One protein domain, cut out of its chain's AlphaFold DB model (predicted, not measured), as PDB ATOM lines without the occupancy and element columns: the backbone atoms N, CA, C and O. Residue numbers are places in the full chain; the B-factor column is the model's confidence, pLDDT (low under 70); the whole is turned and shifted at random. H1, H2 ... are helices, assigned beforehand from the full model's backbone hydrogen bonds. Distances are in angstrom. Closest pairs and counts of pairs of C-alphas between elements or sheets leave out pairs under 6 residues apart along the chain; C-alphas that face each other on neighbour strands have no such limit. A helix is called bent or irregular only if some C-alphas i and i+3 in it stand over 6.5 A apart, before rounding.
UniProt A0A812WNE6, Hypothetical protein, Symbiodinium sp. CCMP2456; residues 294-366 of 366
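What this domain is: This is residues 294 to 366 of the 366 residues of the protein "Hypothetical protein" of Symbiodinium sp. CCMP2456 (UniProt A0A812WNE6). Three helices, with their centres in a triangle and few contacts between them, run back and forth: H1 runs one way, H2 folds back past the beginning of H1, and H3 turns again, with its first part near the far end of H2. A long loop, residues 340 to 350, leads from H2 to H3. The printed part has 73 residues with three named helices, in the order H1, H2, H3, and no named strand; the class is all helix, with 44 residues in the helices. The whole is compact, with a radius of gyration of the C-alphas of 12.9 A, and elongated, spanning 34 by 22 by 20 A.

How they stand to each other: After residues 294 to 301, H1 covers residues 302 to 315, and H2 follows at residues 323 to 339. H1 and H2 form a helical hairpin, but they only just touch, with 3 pairs of C-alphas within 8 A. H1 touches H2 with residues 302 to 306 alone; the closest C-alphas, those of Lys 306 and Ser 334, are 7.4 A apart. Their lines stand at a steep tilt of 35.3 degrees, only just more than shallow, and they run opposite ways. H3, residues 351 to 363, is close to H2 but not clearly touching it: the closest C-alphas, those of Leu 337 and Ile 354, are 7.3 A apart. H2 and H3 run opposite ways at a steep tilt of 36 degrees, only just more than shallow. H1 and H3 are apart. In H1 and H3 every O i to N i+4 pair is within hydrogen-bond range; in H2 11 of 13 are.

Where its parts are: H1, Val 302 to Glu 315, begins with its C-alpha at (19.936, -20.270, -92.179) and measures 20.3 A from first to last C-alpha. H2, Lys 323 to Ser 339, is the longest helix, 25.1 A from first to last C-alpha, and begins with its C-alpha at (34.573, -18.951, -75.057). H2 is irregular, but only just: C-alphas 324 and 327 are 6.8 A apart, and its line is a rough one. H3, Leu 351 to Val 363, measures 17.7 A and ends with its C-alpha at (43.864, -18.883, -92.612).

The domain as a whole: The two C-alphas farthest apart are those of Glu 344 and Ala 366, at 36.4 A. The printed part has no cut, and Ala 366 is the chain's last residue. The link from H1 to H2 is short, with 7 residues; the link from H2 to H3 is long, with 11. The mean pLDDT of the printed part is 70.3, and residues 323 to 324 and 337 to 366 are under 70; H3 has a mean of 58.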
ATOM      1  N   THR A 294      18.111 -31.673 -97.267       86.81
ATOM      2  CA  THR A 294      17.089 -32.723 -97.342       86.81
ATOM      3  C   THR A 294      16.123 -32.515 -98.508       86.81
ATOM      4  O   THR A 294      15.563 -33.485 -99.020       86.81
ATOM      5  N   ALA A 295      15.916 -31.261 -98.922       87.88
ATOM      6  CA  ALA A 295      15.008 -30.894-100.005       87.88
ATOM      7  C   ALA A 295      15.620 -31.114-101.399       87.88
ATOM      8  O   ALA A 295      14.877 -31.173-102.380       87.88
ATOM      9  N   ARG A 296      16.951 -31.274-101.486       86.19
ATOM     10  CA  ARG A 296      17.729 -31.350-102.733       86.19
ATOM     11  C   ARG A 296      17.490 -30.152-103.652       86.19
ATOM     12  O   ARG A 296      17.601 -30.275-104.874       86.19
ATOM     13  N   ASP A 297      17.142 -29.006-103.082       88.06
ATOM     14  CA  ASP A 297      16.907 -27.774-103.832       88.06
ATOM     15  C   ASP A 297      18.203 -26.970-104.029       88.06
ATOM     16  O   ASP A 297      18.200 -25.925-104.688       88.06
ATOM     17  N   GLY A 298      19.324 -27.474-103.499       84.25
ATOM     18  CA  GLY A 298      20.621 -26.819-103.543       84.25
ATOM     19  C   GLY A 298      20.713 -25.636-102.585       84.25
ATOM     20  O   GLY A 298      21.659 -24.851-102.699       84.25
ATOM     21  N   LYS A 299      19.755 -25.478-101.665       84.69
ATOM     22  CA  LYS A 299      19.684 -24.357-100.730       84.69
ATOM     23  C   LYS A 299      19.760 -24.878 -99.304       84.69
ATOM     24  O   LYS A 299      19.158 -25.873 -98.933       84.69
ATOM     25  N   LEU A 300      20.491 -24.149 -98.467       85.31
ATOM     26  CA  LEU A 300      20.510 -24.413 -97.034       85.31
ATOM     27  C   LEU A 300      19.655 -23.387 -96.314       85.31
ATOM     28  O   LEU A 300      19.741 -22.188 -96.608       85.31
ATOM     29  N   SER A 301      18.873 -23.836 -95.335       85.38
ATOM     30  CA  SER A 301      18.244 -22.890 -94.426       85.38
ATOM     31  C   SER A 301      19.316 -22.232 -93.549       85.38
ATOM     32  O   SER A 301      20.350 -22.820 -93.217       85.38
ATOM     33  N   VAL A 302      19.063 -20.993 -93.125       81.62
ATOM     34  CA  VAL A 302      19.936 -20.270 -92.179       81.62
ATOM     35  C   VAL A 302      20.123 -21.066 -90.883       81.62
ATOM     36  O   VAL A 302      21.162 -20.982 -90.230       81.62
ATOM     37  N   PHE A 303      19.106 -21.838 -90.506       85.06
ATOM     38  CA  PHE A 303      19.132 -22.693 -89.332       85.06
ATOM     39  C   PHE A 303      20.142 -23.836 -89.495       85.06
ATOM     40  O   PHE A 303      21.036 -23.983 -88.661       85.06
ATOM     41  N   ASP A 304      20.075 -24.564 -90.607       88.25
ATOM     42  CA  ASP A 304      20.978 -25.684 -90.892       88.25
ATOM     43  C   ASP A 304      22.420 -25.193 -91.065       88.25
ATOM     44  O   ASP A 304      23.361 -25.834 -90.598       88.25
ATOM     45  N   LEU A 305      22.601 -24.000 -91.647       85.75
ATOM     46  CA  LEU A 305      23.912 -23.361 -91.781       85.75
ATOM     47  C   LEU A 305      24.540 -23.036 -90.418       85.75
ATOM     48  O   LEU A 305      25.744 -23.228 -90.231       85.75
ATOM     49  N   LYS A 306      23.737 -22.580 -89.449       84.62
ATOM     50  CA  LYS A 306      24.201 -22.320 -88.076       84.62
ATOM     51  C   LYS A 306      24.607 -23.602 -87.361       84.62
ATOM     52  O   LYS A 306      25.650 -23.624 -86.711       84.62
ATOM     53  N   ILE A 307      23.813 -24.665 -87.499       86.19
ATOM     54  CA  ILE A 307      24.126 -25.978 -86.917       86.19
ATOM     55  C   ILE A 307      25.400 -26.544 -87.545       86.19
ATOM     56  O   ILE A 307      26.282 -27.015 -86.829       86.19
ATOM     57  N   PHE A 308      25.536 -26.426 -88.866       88.25
ATOM     58  CA  PHE A 308      26.740 -26.812 -89.587       88.25
ATOM     59  C   PHE A 308      27.986 -26.093 -89.071       88.25
ATOM     60  O   PHE A 308      28.992 -26.732 -88.758       88.25
ATOM     61  N   TYR A 309      27.914 -24.768 -88.944       85.00
ATOM     62  CA  TYR A 309      29.030 -23.969 -88.452       85.00
ATOM     63  C   TYR A 309      29.400 -24.326 -87.007       85.00
ATOM     64  O   TYR A 309      30.582 -24.440 -86.682       85.00
ATOM     65  N   LEU A 310      28.402 -24.583 -86.154       85.44
ATOM     66  CA  LEU A 310      28.626 -25.009 -84.775       85.44
ATOM     67  C   LEU A 310      29.348 -26.360 -84.698       85.44
ATOM     68  O   LEU A 310      30.350 -26.474 -83.991       85.44
ATOM     69  N   ALA A 311      28.879 -27.353 -85.458       87.56
ATOM     70  CA  ALA A 311      29.502 -28.675 -85.516       87.56
ATOM     71  C   ALA A 311      30.954 -28.589 -86.018       87.56
ATOM     72  O   ALA A 311      31.846 -29.262 -85.502       87.56
ATOM     73  N   LEU A 312      31.219 -27.700 -86.981       85.31
ATOM     74  CA  LEU A 312      32.564 -27.475 -87.510       85.31
ATOM     75  C   LEU A 312      33.502 -26.838 -86.469       85.31
ATOM     76  O   LEU A 312      34.657 -27.247 -86.359       85.31
ATOM     77  N   LEU A 313      33.009 -25.888 -85.666       83.81
ATOM     78  CA  LEU A 313      33.773 -25.282 -84.565       83.81
ATOM     79  C   LEU A 313      34.054 -26.258 -83.414       83.81
ATOM     80  O   LEU A 313      35.071 -26.116 -82.734       83.81
ATOM     81  N   GLN A 314      33.172 -27.231 -83.177       83.69
ATOM     82  CA  GLN A 314      33.405 -28.273 -82.174       83.69
ATOM     83  C   GLN A 314      34.528 -29.223 -82.593       83.69
ATOM     84  O   GLN A 314      35.418 -29.499 -81.790       83.69
ATOM     85  N   GLU A 315      34.521 -29.675 -83.847       82.75
ATOM     86  CA  GLU A 315      35.537 -30.600 -84.366       82.75
ATOM     87  C   GLU A 315      36.890 -29.916 -84.630       82.75
ATOM     88  O   GLU A 315      37.932 -30.570 -84.618       82.75
ATOM     89  N   CYS A 316      36.907 -28.592 -84.825       78.38
ATOM     90  CA  CYS A 316      38.126 -27.808 -85.043       78.38
ATOM     91  C   CYS A 316      38.443 -26.895 -83.841       78.38
ATOM     92  O   CYS A 316      38.343 -25.669 -83.959       78.38
ATOM     93  N   PRO A 317      38.902 -27.433 -82.691       76.75
ATOM     94  CA  PRO A 317      39.131 -26.638 -81.484       76.75
ATOM     95  C   PRO A 317      40.223 -25.574 -81.660       76.75
ATOM     96  O   PRO A 317      40.243 -24.595 -80.925       76.75
ATOM     97  N   HIS A 318      41.111 -25.730 -82.647       74.06
ATOM     98  CA  HIS A 318      42.168 -24.762 -82.968       74.06
ATOM     99  C   HIS A 318      41.624 -23.475 -83.608       74.06
ATOM    100  O   HIS A 318      42.295 -22.451 -83.581       74.06
ATOM    101  N   VAL A 319      40.429 -23.543 -84.205       70.81
ATOM    102  CA  VAL A 319      39.737 -22.410 -84.847       70.81
ATOM    103  C   VAL A 319      38.802 -21.717 -83.851       70.81
ATOM    104  O   VAL A 319      38.300 -20.626 -84.109       70.81
ATOM    105  N   ARG A 320      38.561 -22.338 -82.691       74.62
ATOM    106  CA  ARG A 320      37.638 -21.831 -81.685       74.62
ATOM    107  C   ARG A 320      38.244 -20.589 -81.012       74.62
ATOM    108  O   ARG A 320      39.272 -20.719 -80.347       74.62
ATOM    109  N   PRO A 321      37.632 -19.397 -81.148       70.00
ATOM    110  CA  PRO A 321      38.027 -18.239 -80.354       70.00
ATOM    111  C   PRO A 321      37.698 -18.479 -78.873       70.00
ATOM    112  O   PRO A 321      37.020 -19.452 -78.521       70.00
ATOM    113  N   ASP A 322      38.173 -17.596 -77.996       80.06
ATOM    114  CA  ASP A 322      37.902 -17.698 -76.561       80.06
ATOM    115  C   ASP A 322      36.384 -17.778 -76.282       80.06
ATOM    116  O   ASP A 322      35.562 -17.271 -77.053       80.06
ATOM    117  N   LYS A 323      35.970 -18.480 -75.220       69.56
ATOM    118  CA  LYS A 323      34.573 -18.951 -75.057       69.56
ATOM    119  C   LYS A 323      33.526 -17.828 -75.097       69.56
ATOM    120  O   LYS A 323      32.417 -18.064 -75.575       69.56
ATOM    121  N   SER A 324      33.867 -16.632 -74.617       67.31
ATOM    122  CA  SER A 324      32.992 -15.448 -74.633       67.31
ATOM    123  C   SER A 324      32.757 -14.869 -76.030       67.31
ATOM    124  O   SER A 324      31.791 -14.131 -76.232       67.31
ATOM    125  N   ASP A 325      33.604 -15.220 -76.996       77.94
ATOM    126  CA  ASP A 325      33.594 -14.647 -78.339       77.94
ATOM    127  C   ASP A 325      32.909 -15.551 -79.360       77.94
ATOM    128  O   ASP A 325      32.491 -15.060 -80.402       77.94
ATOM    129  N   VAL A 326      32.716 -16.842 -79.068       74.50
ATOM    130  CA  VAL A 326      32.098 -17.783 -80.019       74.50
ATOM    131  C   VAL A 326      30.671 -17.370 -80.371       74.50
ATOM    132  O   VAL A 326      30.332 -17.352 -81.546       74.50
ATOM    133  N   VAL A 327      29.846 -17.009 -79.380       75.62
ATOM    134  CA  VAL A 327      28.441 -16.622 -79.616       75.62
ATOM    135  C   VAL A 327      28.368 -15.311 -80.394       75.62
ATOM    136  O   VAL A 327      27.671 -15.241 -81.398       75.62
ATOM    137  N   LYS A 328      29.156 -14.306 -79.993       80.69
ATOM    138  CA  LYS A 328      29.227 -13.009 -80.685       80.69
ATOM    139  C   LYS A 328      29.766 -13.148 -82.108       80.69
ATOM    140  O   LYS A 328      29.290 -12.470 -83.012       80.69
ATOM    141  N   MET A 329      30.750 -14.022 -82.311       78.81
ATOM    142  CA  MET A 329      31.272 -14.354 -83.633       78.81
ATOM    143  C   MET A 329      30.205 -15.070 -84.460       78.81
ATOM    144  O   MET A 329      30.010 -14.696 -85.606       78.81
ATOM    145  N   LEU A 330      29.469 -16.026 -83.884       76.19
ATOM    146  CA  LEU A 330      28.380 -16.720 -84.576       76.19
ATOM    147  C   LEU A 330      27.252 -15.770 -84.977       76.19
ATOM    148  O   LEU A 330      26.720 -15.895 -86.074       76.19
ATOM    149  N   GLU A 331      26.872 -14.845 -84.096       77.75
ATOM    150  CA  GLU A 331      25.857 -13.832 -84.381       77.75
ATOM    151  C   GLU A 331      26.335 -12.894 -85.486       77.75
ATOM    152  O   GLU A 331      25.641 -12.739 -86.487       77.75
ATOM    153  N   LYS A 332      27.556 -12.365 -85.373       82.75
ATOM    154  CA  LYS A 332      28.144 -11.475 -86.378       82.75
ATOM    155  C   LYS A 332      28.331 -12.157 -87.734       82.75
ATOM    156  O   LYS A 332      28.012 -11.571 -88.767       82.75
ATOM    157  N   ASP A 333      28.830 -13.391 -87.744       74.50
ATOM    158  CA  ASP A 333      28.989 -14.187 -88.960       74.50
ATOM    159  C   ASP A 333      27.613 -14.534 -89.530       74.50
ATOM    160  O   ASP A 333      27.407 -14.413 -90.731       74.50
ATOM    161  N   SER A 334      26.629 -14.872 -88.693       71.12
ATOM    162  CA  SER A 334      25.248 -15.077 -89.137       71.12
ATOM    163  C   SER A 334      24.643 -13.819 -89.756       71.12
ATOM    164  O   SER A 334      23.919 -13.940 -90.738       71.12
ATOM    165  N   GLU A 335      24.883 -12.635 -89.200       76.94
ATOM    166  CA  GLU A 335      24.409 -11.361 -89.754       76.94
ATOM    167  C   GLU A 335      25.096 -11.040 -91.089       76.94
ATOM    168  O   GLU A 335      24.448 -10.609 -92.046       76.94
ATOM    169  N   LEU A 336      26.394 -11.329 -91.206       73.31
ATOM    170  CA  LEU A 336      27.137 -11.232 -92.467       73.31
ATOM    171  C   LEU A 336      26.619 -12.218 -93.525       73.31
ATOM    172  O   LEU A 336      26.514 -11.874 -94.699       73.31
ATOM    173  N   LEU A 337      26.259 -13.434 -93.117       66.00
ATOM    174  CA  LEU A 337      25.673 -14.444 -94.000       66.00
ATOM    175  C   LEU A 337      24.273 -14.037 -94.470       66.00
ATOM    176  O   LEU A 337      23.952 -14.197 -95.645       66.00
ATOM    177  N   LEU A 338      23.469 -13.468 -93.571       66.06
ATOM    178  CA  LEU A 338      22.118 -12.983 -93.861       66.06
ATOM    179  C   LEU A 338      22.113 -11.735 -94.751       66.06
ATOM    180  O   LEU A 338      21.214 -11.577 -95.572       66.06
ATOM    181  N   SER A 339      23.116 -10.866 -94.623       69.69
ATOM    182  CA  SER A 339      23.247  -9.666 -95.464       69.69
ATOM    183  C   SER A 339      23.749  -9.959 -96.882       69.69
ATOM    184  O   SER A 339      23.566  -9.130 -97.769       69.69
ATOM    185  N   CYS A 340      24.324 -11.141 -97.134       56.91
ATOM    186  CA  CYS A 340      24.832 -11.538 -98.452       56.91
ATOM    187  C   CYS A 340      23.766 -12.096 -99.418       56.91
ATOM    188  O   CYS A 340      24.112 -12.434-100.548       56.91
ATOM    189  N   GLY A 341      22.498 -12.225 -99.013       52.12
ATOM    190  CA  GLY A 341      21.497 -12.925 -99.827       52.12
ATOM    191  C   GLY A 341      20.049 -12.603 -99.486       52.12
ATOM    192  O   GLY A 341      19.236 -13.517 -99.385       52.12
ATOM    193  N   GLN A 342      19.707 -11.328 -99.289       47.28
ATOM    194  CA  GLN A 342      18.298 -10.941 -99.188       47.28
ATOM    195  C   GLN A 342      17.639 -10.907-100.574       47.28
ATOM    196  O   GLN A 342      17.385  -9.844-101.126       47.28
ATOM    197  N   ASP A 343      17.318 -12.091-101.089       52.44
ATOM    198  CA  ASP A 343      15.996 -12.289-101.680       52.44
ATOM    199  C   ASP A 343      15.053 -12.647-100.517       52.44
ATOM    200  O   ASP A 343      15.456 -13.367 -99.599       52.44
ATOM    201  N   GLU A 344      13.803 -12.171-100.522       52.28
ATOM    202  CA  GLU A 344      12.850 -12.275 -99.390       52.28
ATOM    203  C   GLU A 344      12.598 -13.702 -98.845       52.28
ATOM    204  O   GLU A 344      11.995 -13.878 -97.788       52.28
ATOM    205  N   SER A 345      13.099 -14.730 -99.531       55.28
ATOM    206  CA  SER A 345      13.007 -16.137 -99.136       55.28
ATOM    207  C   SER A 345      14.101 -16.617 -98.164       55.28
ATOM    208  O   SER A 345      13.976 -17.709 -97.616       55.28
ATOM    209  N   GLY A 346      15.150 -15.826 -97.895       55.28
ATOM    210  CA  GLY A 346      16.156 -16.151 -96.870       55.28
ATOM    211  C   GLY A 346      17.065 -17.347 -97.192       55.28
ATOM    212  O   GLY A 346      17.590 -17.979 -96.273       55.28
ATOM    213  N   HIS A 347      17.255 -17.667 -98.475       55.81
ATOM    214  CA  HIS A 347      18.126 -18.750 -98.932       55.81
ATOM    215  C   HIS A 347      19.486 -18.236 -99.413       55.81
ATOM    216  O   HIS A 347      19.593 -17.208-100.075       55.81
ATOM    217  N   VAL A 348      20.540 -18.994 -99.113       59.50
ATOM    218  CA  VAL A 348      21.914 -18.671 -99.507       59.50
ATOM    219  C   VAL A 348      22.271 -19.436-100.783       59.50
ATOM    220  O   VAL A 348      22.454 -20.649-100.739       59.50
ATOM    221  N   ASN A 349      22.400 -18.728-101.911       57.78
ATOM    222  CA  ASN A 349      22.646 -19.350-103.222       57.78
ATOM    223  C   ASN A 349      24.135 -19.634-103.523       57.78
ATOM    224  O   ASN A 349      24.431 -20.446-104.394       57.78
ATOM    225  N   GLU A 350      25.091 -19.019-102.811       66.44
ATOM    226  CA  GLU A 350      26.529 -19.224-103.069       66.44
ATOM    227  C   GLU A 350      27.348 -19.489-101.800       66.44
ATOM    228  O   GLU A 350      28.095 -18.652-101.286       66.44
ATOM    229  N   LEU A 351      27.282 -20.737-101.338       61.50
ATOM    230  CA  LEU A 351      28.133 -21.262-100.267       61.50
ATOM    231  C   LEU A 351      29.640 -21.081-100.563       61.50
ATOM    232  O   LEU A 351      30.445 -20.878 -99.657       61.50
ATOM    233  N   SER A 352      30.033 -21.129-101.840       59.38
ATOM    234  CA  SER A 352      31.426 -21.002-102.293       59.38
ATOM    235  C   SER A 352      32.021 -19.613-102.021       59.38
ATOM    236  O   SER A 352      33.178 -19.516-101.600       59.38
ATOM    237  N   GLN A 353      31.246 -18.539-102.203       65.06
ATOM    238  CA  GLN A 353      31.689 -17.175-101.903       65.06
ATOM    239  C   GLN A 353      31.828 -16.948-100.398       65.06
ATOM    240  O   GLN A 353      32.795 -16.334 -99.938       65.06
ATOM    241  N   ILE A 354      30.890 -17.494 -99.631       65.94
ATOM    242  CA  ILE A 354      30.877 -17.427 -98.170       65.94
ATOM    243  C   ILE A 354      32.085 -18.140 -97.577       65.94
ATOM    244  O   ILE A 354      32.817 -17.562 -96.773       65.94
ATOM    245  N   LEU A 355      32.345 -19.371 -98.021       63.09
ATOM    246  CA  LEU A 355      33.491 -20.137 -97.552       63.09
ATOM    247  C   LEU A 355      34.799 -19.471 -97.952       63.09
ATOM    248  O   LEU A 355      35.691 -19.393 -97.117       63.09
ATOM    249  N   ARG A 356      34.908 -18.900 -99.162       64.25
ATOM    250  CA  ARG A 356      36.082 -18.087 -99.526       64.25
ATOM    251  C   ARG A 356      36.291 -16.921 -98.563       64.25
ATOM    252  O   ARG A 356      37.423 -16.689 -98.154       64.25
ATOM    253  N   ARG A 357      35.236 -16.206 -98.160       63.84
ATOM    254  CA  ARG A 357      35.363 -15.072 -97.225       63.84
ATOM    255  C   ARG A 357      35.745 -15.508 -95.808       63.84
ATOM    256  O   ARG A 357      36.634 -14.899 -95.215       63.84
ATOM    257  N   ILE A 358      35.144 -16.579 -95.290       60.25
ATOM    258  CA  ILE A 358      35.459 -17.122 -93.956       60.25
ATOM    259  C   ILE A 358      36.892 -17.684 -93.928       60.25
ATOM    260  O   ILE A 358      37.671 -17.393 -93.020       60.25
ATOM    261  N   HIS A 359      37.274 -18.437 -94.961       56.47
ATOM    262  CA  HIS A 359      38.563 -19.124 -95.031       56.47
ATOM    263  C   HIS A 359      39.731 -18.157 -95.286       56.47
ATOM    264  O   HIS A 359      40.800 -18.339 -94.705       56.47
ATOM    265  N   VAL A 360      39.539 -17.089 -96.077       51.19
ATOM    266  CA  VAL A 360      40.554 -16.029 -96.258       51.19
ATOM    267  C   VAL A 360      40.816 -15.278 -94.948       51.19
ATOM    268  O   VAL A 360      41.956 -14.919 -94.681       51.19
ATOM    269  N   SER A 361      39.799 -15.081 -94.105       47.84
ATOM    270  CA  SER A 361      39.945 -14.368 -92.828       47.84
ATOM    271  C   SER A 361      40.676 -15.192 -91.755       47.84
ATOM    272  O   SER A 361      41.538 -14.674 -91.046       47.84
ATOM    273  N   GLN A 362      40.365 -16.489 -91.654       50.12
ATOM    274  CA  GLN A 362      40.894 -17.374 -90.607       50.12
ATOM    275  C   GLN A 362      42.296 -17.925 -90.942       50.12
ATOM    276  O   GLN A 362      43.170 -17.938 -90.079       50.12
ATOM    277  N   VAL A 363      42.564 -18.303 -92.200       43.91
ATOM    278  CA  VAL A 363      43.864 -18.883 -92.612       43.91
ATOM    279  C   VAL A 363      44.979 -17.839 -92.764       43.91
ATOM    280  O   VAL A 363      46.147 -18.199 -92.753       43.91
ATOM    281  N   PHE A 364      44.657 -16.547 -92.880       31.27
ATOM    282  CA  PHE A 364      45.670 -15.478 -92.865       31.27
ATOM    283  C   PHE A 364      46.008 -14.957 -91.458       31.27
ATOM    284  O   PHE A 364      46.940 -14.164 -91.326       31.27
ATOM    285  N   ARG A 365      45.265 -15.366 -90.420       35.91
ATOM    286  CA  ARG A 365      45.523 -14.971 -89.022       35.91
ATOM    287  C   ARG A 365      46.244 -16.030 -88.184       35.91
ATOM    288  O   ARG A 365      46.871 -15.641 -87.203       35.91
ATOM    289  N   ALA A 366      46.145 -17.308 -88.545       35.50
ATOM    290  CA  ALA A 366      46.892 -18.417 -87.941       35.50
ATOM    291  C   ALA A 366      48.151 -18.726 -88.758       35.50
ATOM    292  O   ALA A 366      49.194 -19.036 -88.138       35.50
TER     293      ALA A 366